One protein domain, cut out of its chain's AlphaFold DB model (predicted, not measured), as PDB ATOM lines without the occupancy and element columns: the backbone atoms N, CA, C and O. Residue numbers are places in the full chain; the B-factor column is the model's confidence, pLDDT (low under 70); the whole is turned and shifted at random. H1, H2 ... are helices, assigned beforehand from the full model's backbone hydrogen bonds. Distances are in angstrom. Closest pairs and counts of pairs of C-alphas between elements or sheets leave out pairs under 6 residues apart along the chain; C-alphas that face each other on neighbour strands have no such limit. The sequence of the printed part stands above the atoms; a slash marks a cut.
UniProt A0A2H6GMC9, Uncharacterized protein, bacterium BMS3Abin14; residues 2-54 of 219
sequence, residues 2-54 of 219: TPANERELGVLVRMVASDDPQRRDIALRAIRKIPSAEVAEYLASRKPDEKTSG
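What this domain is: This is residues 2 to 54 of the 219 residues of an uncharacterized protein of bacterium BMS3Abin14 (UniProt A0A2H6GMC9). Picture a helical hairpin, H1 and H2 side by side, with a third helix, H3, standing crosswise at the end of the hairpin where H1 begins and H2 ends. From H3 the backbone folds back, and the short H4 comes near the other end of H1, close to Val 16. You have 53 printed residues with four named helices, in the order H1, H2, H3, H4, and no named strand; the class is all helix. The whole is compact, with a radius of gyration of the C-alphas of 10.3 A, and the C-alphas span 28 by 21 by 16 A.

How they stand to each other: Start with H1, residues 3 to 16, and H2, residues 21 to 31, which touch as a helical hairpin. Their closest C-alphas are those of Val 16 and Arg 24, 4.4 A apart, and they run opposite ways at a shallow tilt of 27 degrees. Go on to H3, residues 36 to 46: H1 touches it with residues 6 to 9 alone, and only just, with 3 pairs of C-alphas within 8 A. The closest C-alphas there are those of Glu 6 and Tyr 42, 7.1 A apart, and the two lines are about perpendicular, at 79 degrees. H2 and H3 are close but not clearly touching, their closest C-alphas being those of Ile 31 and Val 39 at 7.6 A. Last comes H4, residues 50 to 54, close to H1 but not clearly touching it; their closest C-alphas, of Val 16 and Thr 52, are 6.5 A apart. H2 and H4 are apart. Look along the backbones: every O i to N i+4 pair is within hydrogen-bond range in H2, H3 and H4, and 8 of 10 are in H1.

Where its parts are: Find C-alpha 3 at (46.199, 33.052, 8.535); from there H1 runs 20.5 A to C-alpha 16 at (42.414, 36.428, 28.352). H2 runs 15.4 A from Pro 21 to Ile 31, and H3 runs 15.6 A from Ser 36 to Arg 46. H4 begins at Glu 50 and ends at C-alpha 54, at (45.644, 26.803, 31.772).

The domain as a whole: The two C-alphas farthest apart, those of Thr 2 and Pro 21, are 28.8 A apart. The printed part has no cut, and the links H1 to H2, H2 to H3 and H3 to H4 are tight. The mean pLDDT of the printed part is 71.2; 21 residues are under 70, among them residues 2 to 7 and 45 to 54.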
ATOM      1  N   THR A   2      44.133  28.653   9.117       68.69
ATOM      2  CA  THR A   2      44.116  29.792   8.169       68.69
ATOM      3  C   THR A   2      44.822  31.011   8.790       68.69
ATOM      4  O   THR A   2      44.730  31.212  10.003       68.69
ATOM      5  N   PRO A   3      45.497  31.874   8.003       62.03
ATOM      6  CA  PRO A   3      46.199  33.052   8.535       62.03
ATOM      7  C   PRO A   3      45.258  34.108   9.151       62.03
ATOM      8  O   PRO A   3      45.709  35.000   9.869       62.03
ATOM      9  N   ALA A   4      43.951  34.020   8.876       61.06
ATOM     10  CA  ALA A   4      42.926  34.849   9.507       61.06
ATOM     11  C   ALA A   4      42.653  34.402  10.956       61.06
ATOM     12  O   ALA A   4      42.696  35.236  11.863       61.06
ATOM     13  N   ASN A   5      42.488  33.093  11.182       66.62
ATOM     14  CA  ASN A   5      42.194  32.521  12.503       66.62
ATOM     15  C   ASN A   5      43.365  32.703  13.485       66.62
ATOM     16  O   ASN A   5      43.150  32.946  14.669       66.62
ATOM     17  N   GLU A   6      44.611  32.669  13.000       69.56
ATOM     18  CA  GLU A   6      45.807  32.895  13.827       69.56
ATOM     19  C   GLU A   6      45.857  34.306  14.434       69.56
ATOM     20  O   GLU A   6      46.190  34.494  15.608       69.56
ATOM     21  N   ARG A   7      45.500  35.325  13.641       69.44
ATOM     22  CA  ARG A   7      45.480  36.722  14.099       69.44
ATOM     23  C   ARG A   7      44.366  36.960  15.109       69.44
ATOM     24  O   ARG A   7      44.581  37.678  16.086       69.44
ATOM     25  N   GLU A   8      43.207  36.350  14.882       75.25
ATOM     26  CA  GLU A   8      42.056  36.421  15.780       75.25
ATOM     27  C   GLU A   8      42.362  35.750  17.129       75.25
ATOM     28  O   GLU A   8      42.223  36.388  18.176       75.25
ATOM     29  N   LEU A   9      42.921  34.534  17.116       75.94
ATOM     30  CA  LEU A   9      43.373  33.828  18.321       75.94
ATOM     31  C   LEU A   9      44.411  34.632  19.112       75.94
ATOM     32  O   LEU A   9      44.331  34.710  20.338       75.94
ATOM     33  N   GLY A  10      45.342  35.309  18.438       75.12
ATOM     34  CA  GLY A  10      46.330  36.155  19.109       75.12
ATOM     35  C   GLY A  10      45.777  37.423  19.759       75.12
ATOM     36  O   GLY A  10      46.400  37.964  20.680       75.12
ATOM     37  N   VAL A  11      44.618  37.916  19.323       77.88
ATOM     38  CA  VAL A  11      43.894  38.984  20.029       77.88
ATOM     39  C   VAL A  11      43.166  38.402  21.237       77.88
ATOM     40  O   VAL A  11      43.314  38.928  22.340       77.88
ATOM     41  N   LEU A  12      42.466  37.279  21.060       78.31
ATOM     42  CA  LEU A  12      41.706  36.625  22.126       78.31
ATOM     43  C   LEU A  12      42.603  36.172  23.285       78.31
ATOM     44  O   LEU A  12      42.300  36.455  24.439       78.31
ATOM     45  N   VAL A  13      43.761  35.576  23.003       77.25
ATOM     46  CA  VAL A  13      44.717  35.135  24.034       77.25
ATOM     47  C   VAL A  13      45.267  36.318  24.845       77.25
ATOM     48  O   VAL A  13      45.392  36.224  26.065       77.25
ATOM     49  N   ARG A  14      45.514  37.475  24.211       75.75
ATOM     50  CA  ARG A  14      45.915  38.706  24.924       75.75
ATOM     51  C   ARG A  14      44.783  39.295  25.764       75.75
ATOM     52  O   ARG A  14      45.034  39.840  26.838       75.75
ATOM     53  N   MET A  15      43.540  39.168  25.304       74.81
ATOM     54  CA  MET A  15      42.368  39.562  26.087       74.81
ATOM     55  C   MET A  15      42.167  38.658  27.309       74.81
ATOM     56  O   MET A  15      41.821  39.167  28.371       74.81
ATOM     57  N   VAL A  16      42.447  37.353  27.203       74.94
ATOM     58  CA  VAL A  16      42.414  36.428  28.352       74.94
ATOM     59  C   VAL A  16      43.509  36.763  29.372       74.94
ATOM     60  O   VAL A  16      43.254  36.722  30.576       74.94
ATOM     61  N   ALA A  17      44.701  37.136  28.895       73.69
ATOM     62  CA  ALA A  17      45.830  37.546  29.733       73.69
ATOM     63  C   ALA A  17      45.647  38.920  30.413       73.69
ATOM     64  O   ALA A  17      46.426  39.271  31.291       73.69
ATOM     65  N   SER A  18      44.634  39.703  30.032       75.38
ATOM     66  CA  SER A  18      44.349  40.997  30.663       75.38
ATOM     67  C   SER A  18      43.722  40.821  32.057       75.38
ATOM     68  O   SER A  18      42.989  39.859  32.294       75.38
ATOM     69  N   ASP A  19      43.954  41.769  32.971       65.94
ATOM     70  CA  ASP A  19      43.412  41.743  34.348       65.94
ATOM     71  C   ASP A  19      41.912  42.077  34.450       65.94
ATOM     72  O   ASP A  19      41.317  41.932  35.514       65.94
ATOM     73  N   ASP A  20      41.280  42.484  33.348       74.69
ATOM     74  CA  ASP A  20      39.854  42.817  33.275       74.69
ATOM     75  C   ASP A  20      38.979  41.541  33.192       74.69
ATOM     76  O   ASP A  20      39.016  40.835  32.173       74.69
ATOM     77  N   PRO A  21      38.149  41.240  34.217       69.56
ATOM     78  CA  PRO A  21      37.310  40.041  34.241       69.56
ATOM     79  C   PRO A  21      36.278  39.983  33.107       69.56
ATOM     80  O   PRO A  21      35.971  38.896  32.619       69.56
ATOM     81  N   GLN A  22      35.758  41.131  32.655       71.12
ATOM     82  CA  GLN A  22      34.735  41.166  31.605       71.12
ATOM     83  C   GLN A  22      35.339  40.861  30.232       71.12
ATOM     84  O   GLN A  22      34.756  40.123  29.437       71.12
ATOM     85  N   ARG A  23      36.539  41.385  29.954       70.69
ATOM     86  CA  ARG A  23      37.266  41.088  28.707       70.69
ATOM     87  C   ARG A  23      37.684  39.626  28.624       70.69
ATOM     88  O   ARG A  23      37.629  39.049  27.538       70.69
ATOM     89  N   ARG A  24      38.060  39.031  29.760       74.31
ATOM     90  CA  ARG A  24      38.424  37.615  29.855       74.31
ATOM     91  C   ARG A  24      37.248  36.700  29.511       74.31
ATOM     92  O   ARG A  24      37.421  35.802  28.694       74.31
ATOM     93  N   ASP A  25      36.061  36.957  30.061       71.50
ATOM     94  CA  ASP A  25      34.856  36.157  29.783       71.50
ATOM     95  C   ASP A  25      34.448  36.208  28.299       71.50
ATOM     96  O   ASP A  25      34.218  35.178  27.661       71.50
ATOM     97  N   ILE A  26      34.458  37.407  27.706       74.00
ATOM     98  CA  ILE A  26      34.168  37.595  26.276       74.00
ATOM     99  C   ILE A  26      35.174  36.825  25.412       74.00
ATOM    100  O   ILE A  26      34.781  36.168  24.443       74.00
ATOM    101  N   ALA A  27      36.461  36.880  25.764       77.56
ATOM    102  CA  ALA A  27      37.512  36.196  25.023       77.56
ATOM    103  C   ALA A  27      37.383  34.669  25.109       77.56
ATOM    104  O   ALA A  27      37.447  34.001  24.079       77.56
ATOM    105  N   LEU A  28      37.112  34.115  26.294       76.44
ATOM    106  CA  LEU A  28      36.874  32.678  26.474       76.44
ATOM    107  C   LEU A  28      35.647  32.206  25.681       76.44
ATOM    108  O   LEU A  28      35.689  31.175  25.011       76.44
ATOM    109  N   ARG A  29      34.572  32.998  25.664       76.44
ATOM    110  CA  ARG A  29      33.369  32.692  24.880       76.44
ATOM    111  C   ARG A  29      33.611  32.708  23.371       76.44
ATOM    112  O   ARG A  29      32.971  31.943  22.650       76.44
ATOM    113  N   ALA A  30      34.486  33.587  22.889       74.69
ATOM    114  CA  ALA A  30      34.884  33.626  21.486       74.69
ATOM    115  C   ALA A  30      35.788  32.436  21.127       74.69
ATOM    116  O   ALA A  30      35.556  31.799  20.104       74.69
ATOM    117  N   ILE A  31      36.733  32.071  22.004       79.81
ATOM    118  CA  ILE A  31      37.603  30.895  21.830       79.81
ATOM    119  C   ILE A  31      36.775  29.604  21.736       79.81
ATOM    120  O   ILE A  31      37.058  28.774  20.882       79.81
ATOM    121  N   ARG A  32      35.689  29.470  22.515       76.81
ATOM    122  CA  ARG A  32      34.754  28.325  22.439       76.81
ATOM    123  C   ARG A  32      34.089  28.124  21.071       76.81
ATOM    124  O   ARG A  32      33.550  27.055  20.815       76.81
ATOM    125  N   LYS A  33      34.062  29.144  20.209       77.81
ATOM    126  CA  LYS A  33      33.492  29.037  18.855       77.81
ATOM    127  C   LYS A  33      34.501  28.534  17.821       77.81
ATOM    128  O   LYS A  33      34.098  28.226  16.703       77.81
ATOM    129  N   ILE A  34      35.784  28.488  18.175       75.38
ATOM    130  CA  ILE A  34      36.871  28.036  17.310       75.38
ATOM    131  C   ILE A  34      37.098  26.538  17.577       75.38
ATOM    132  O   ILE A  34      37.084  26.132  18.741       75.38
ATOM    133  N   PRO A  35      37.295  25.696  16.543       77.62
ATOM    134  CA  PRO A  35      37.579  24.273  16.730       77.62
ATOM    135  C   PRO A  35      38.769  24.040  17.671       77.62
ATOM    136  O   PRO A  35      39.835  24.631  17.486       77.62
ATOM    137  N   SER A  36      38.611  23.146  18.653       67.94
ATOM    138  CA  SER A  36      39.607  22.874  19.705       67.94
ATOM    139  C   SER A  36      40.988  22.493  19.155       67.94
ATOM    140  O   SER A  36      42.005  22.894  19.721       67.94
ATOM    141  N   ALA A  37      41.032  21.803  18.011       70.69
ATOM    142  CA  ALA A  37      42.265  21.445  17.311       70.69
ATOM    143  C   ALA A  37      43.085  22.670  16.856       70.69
ATOM    144  O   ALA A  37      44.307  22.668  16.991       70.69
ATOM    145  N   GLU A  38      42.434  23.734  16.370       70.50
ATOM    146  CA  GLU A  38      43.121  24.960  15.931       70.50
ATOM    147  C   GLU A  38      43.634  25.773  17.126       70.50
ATOM    148  O   GLU A  38      44.722  26.348  17.088       70.50
ATOM    149  N   VAL A  39      42.876  25.784  18.227       70.50
ATOM    150  CA  VAL A  39      43.296  26.457  19.463       70.50
ATOM    151  C   VAL A  39      44.507  25.747  20.076       70.50
ATOM    152  O   VAL A  39      45.459  26.409  20.490       70.50
ATOM    153  N   ALA A  40      44.514  24.411  20.086       68.62
ATOM    154  CA  ALA A  40      45.639  23.612  20.564       68.62
ATOM    155  C   ALA A  40      46.906  23.817  19.710       68.62
ATOM    156  O   ALA A  40      47.995  23.983  20.263       68.62
ATOM    157  N   GLU A  41      46.767  23.882  18.380       72.19
ATOM    158  CA  GLU A  41      47.864  24.187  17.447       72.19
ATOM    159  C   GLU A  41      48.468  25.585  17.716       72.19
ATOM    160  O   GLU A  41      49.692  25.761  17.777       72.19
ATOM    161  N   TYR A  42      47.621  26.589  17.974       72.12
ATOM    162  CA  TYR A  42      48.060  27.943  18.324       72.12
ATOM    163  C   TYR A  42      48.778  28.010  19.686       72.12
ATOM    164  O   TYR A  42      49.834  28.634  19.813       72.12
ATOM    165  N   LEU A  43      48.240  27.349  20.716       69.44
ATOM    166  CA  LEU A  43      48.864  27.308  22.044       69.44
ATOM    167  C   LEU A  43      50.228  26.599  22.015       69.44
ATOM    168  O   LEU A  43      51.178  27.076  22.641       69.44
ATOM    169  N   ALA A  44      50.352  25.514  21.242       71.06
ATOM    170  CA  ALA A  44      51.593  24.754  21.097       71.06
ATOM    171  C   ALA A  44      52.707  25.539  20.378       71.06
ATOM    172  O   ALA A  44      53.881  25.415  20.735       71.06
ATOM    173  N   SER A  45      52.351  26.366  19.389       69.62
ATOM    174  CA  SER A  45      53.310  27.149  18.594       69.62
ATOM    175  C   SER A  45      53.799  28.421  19.295       69.62
ATOM    176  O   SER A  45      54.984  28.749  19.212       69.62
ATOM    177  N   ARG A  46      52.919  29.143  20.006       67.19
ATOM    178  CA  ARG A  46      53.241  30.450  20.611       67.19
ATOM    179  C   ARG A  46      53.655  30.422  22.080       67.19
ATOM    180  O   ARG A  46      54.186  31.432  22.534       67.19
ATOM    181  N   LYS A  47      53.405  29.324  22.807       63.25
ATOM    182  CA  LYS A  47      53.707  29.167  24.246       63.25
ATOM    183  C   LYS A  47      53.319  30.395  25.101       63.25
ATOM    184  O   LYS A  47      54.198  31.030  25.684       63.25
ATOM    185  N   PRO A  48      52.031  30.782  25.155       63.66
ATOM    186  CA  PRO A  48      51.589  31.841  26.059       63.66
ATOM    187  C   PRO A  48      51.722  31.421  27.533       63.66
ATOM    188  O   PRO A  48      51.812  30.228  27.833       63.66
ATOM    189  N   ASP A  49      51.709  32.406  28.439       65.31
ATOM    190  CA  ASP A  49      51.892  32.227  29.888       65.31
ATOM    191  C   ASP A  49      51.094  31.036  30.441       65.31
ATOM    192  O   ASP A  49      49.935  30.819  30.076       65.31
ATOM    193  N   GLU A  50      51.701  30.283  31.361       61.66
ATOM    194  CA  GLU A  50      51.155  29.034  31.918       61.66
ATOM    195  C   GLU A  50      49.740  29.223  32.496       61.66
ATOM    196  O   GLU A  50      48.855  28.391  32.306       61.66
ATOM    197  N   LYS A  51      49.482  30.397  33.086       65.25
ATOM    198  CA  LYS A  51      48.171  30.803  33.612       65.25
ATOM    199  C   LYS A  51      47.117  30.998  32.512       65.25
ATOM    200  O   LYS A  51      45.966  30.604  32.682       65.25
ATOM    201  N   THR A  52      47.493  31.594  31.383       61.94
ATOM    202  CA  THR A  52      46.597  31.852  30.243       61.94
ATOM    203  C   THR A  52      46.318  30.568  29.470       61.94
ATOM    204  O   THR A  52      45.167  30.293  29.130       61.94
ATOM    205  N   SER A  53      47.347  29.747  29.260       62.06
ATOM    206  CA  SER A  53      47.231  28.415  28.658       62.06
ATOM    207  C   SER A  53      46.358  27.486  29.503       62.06
ATOM    208  O   SER A  53      45.514  26.779  28.953       62.06
ATOM    209  N   GLY A  54      46.488  27.544  30.834       64.75
ATOM    210  CA  GLY A  54      45.644  26.803  31.772       64.75
ATOM    211  C   GLY A  54      44.174  27.224  31.708       64.75
ATOM    212  O   GLY A  54      43.307  26.369  31.564       64.75
TER     213      GLY A  54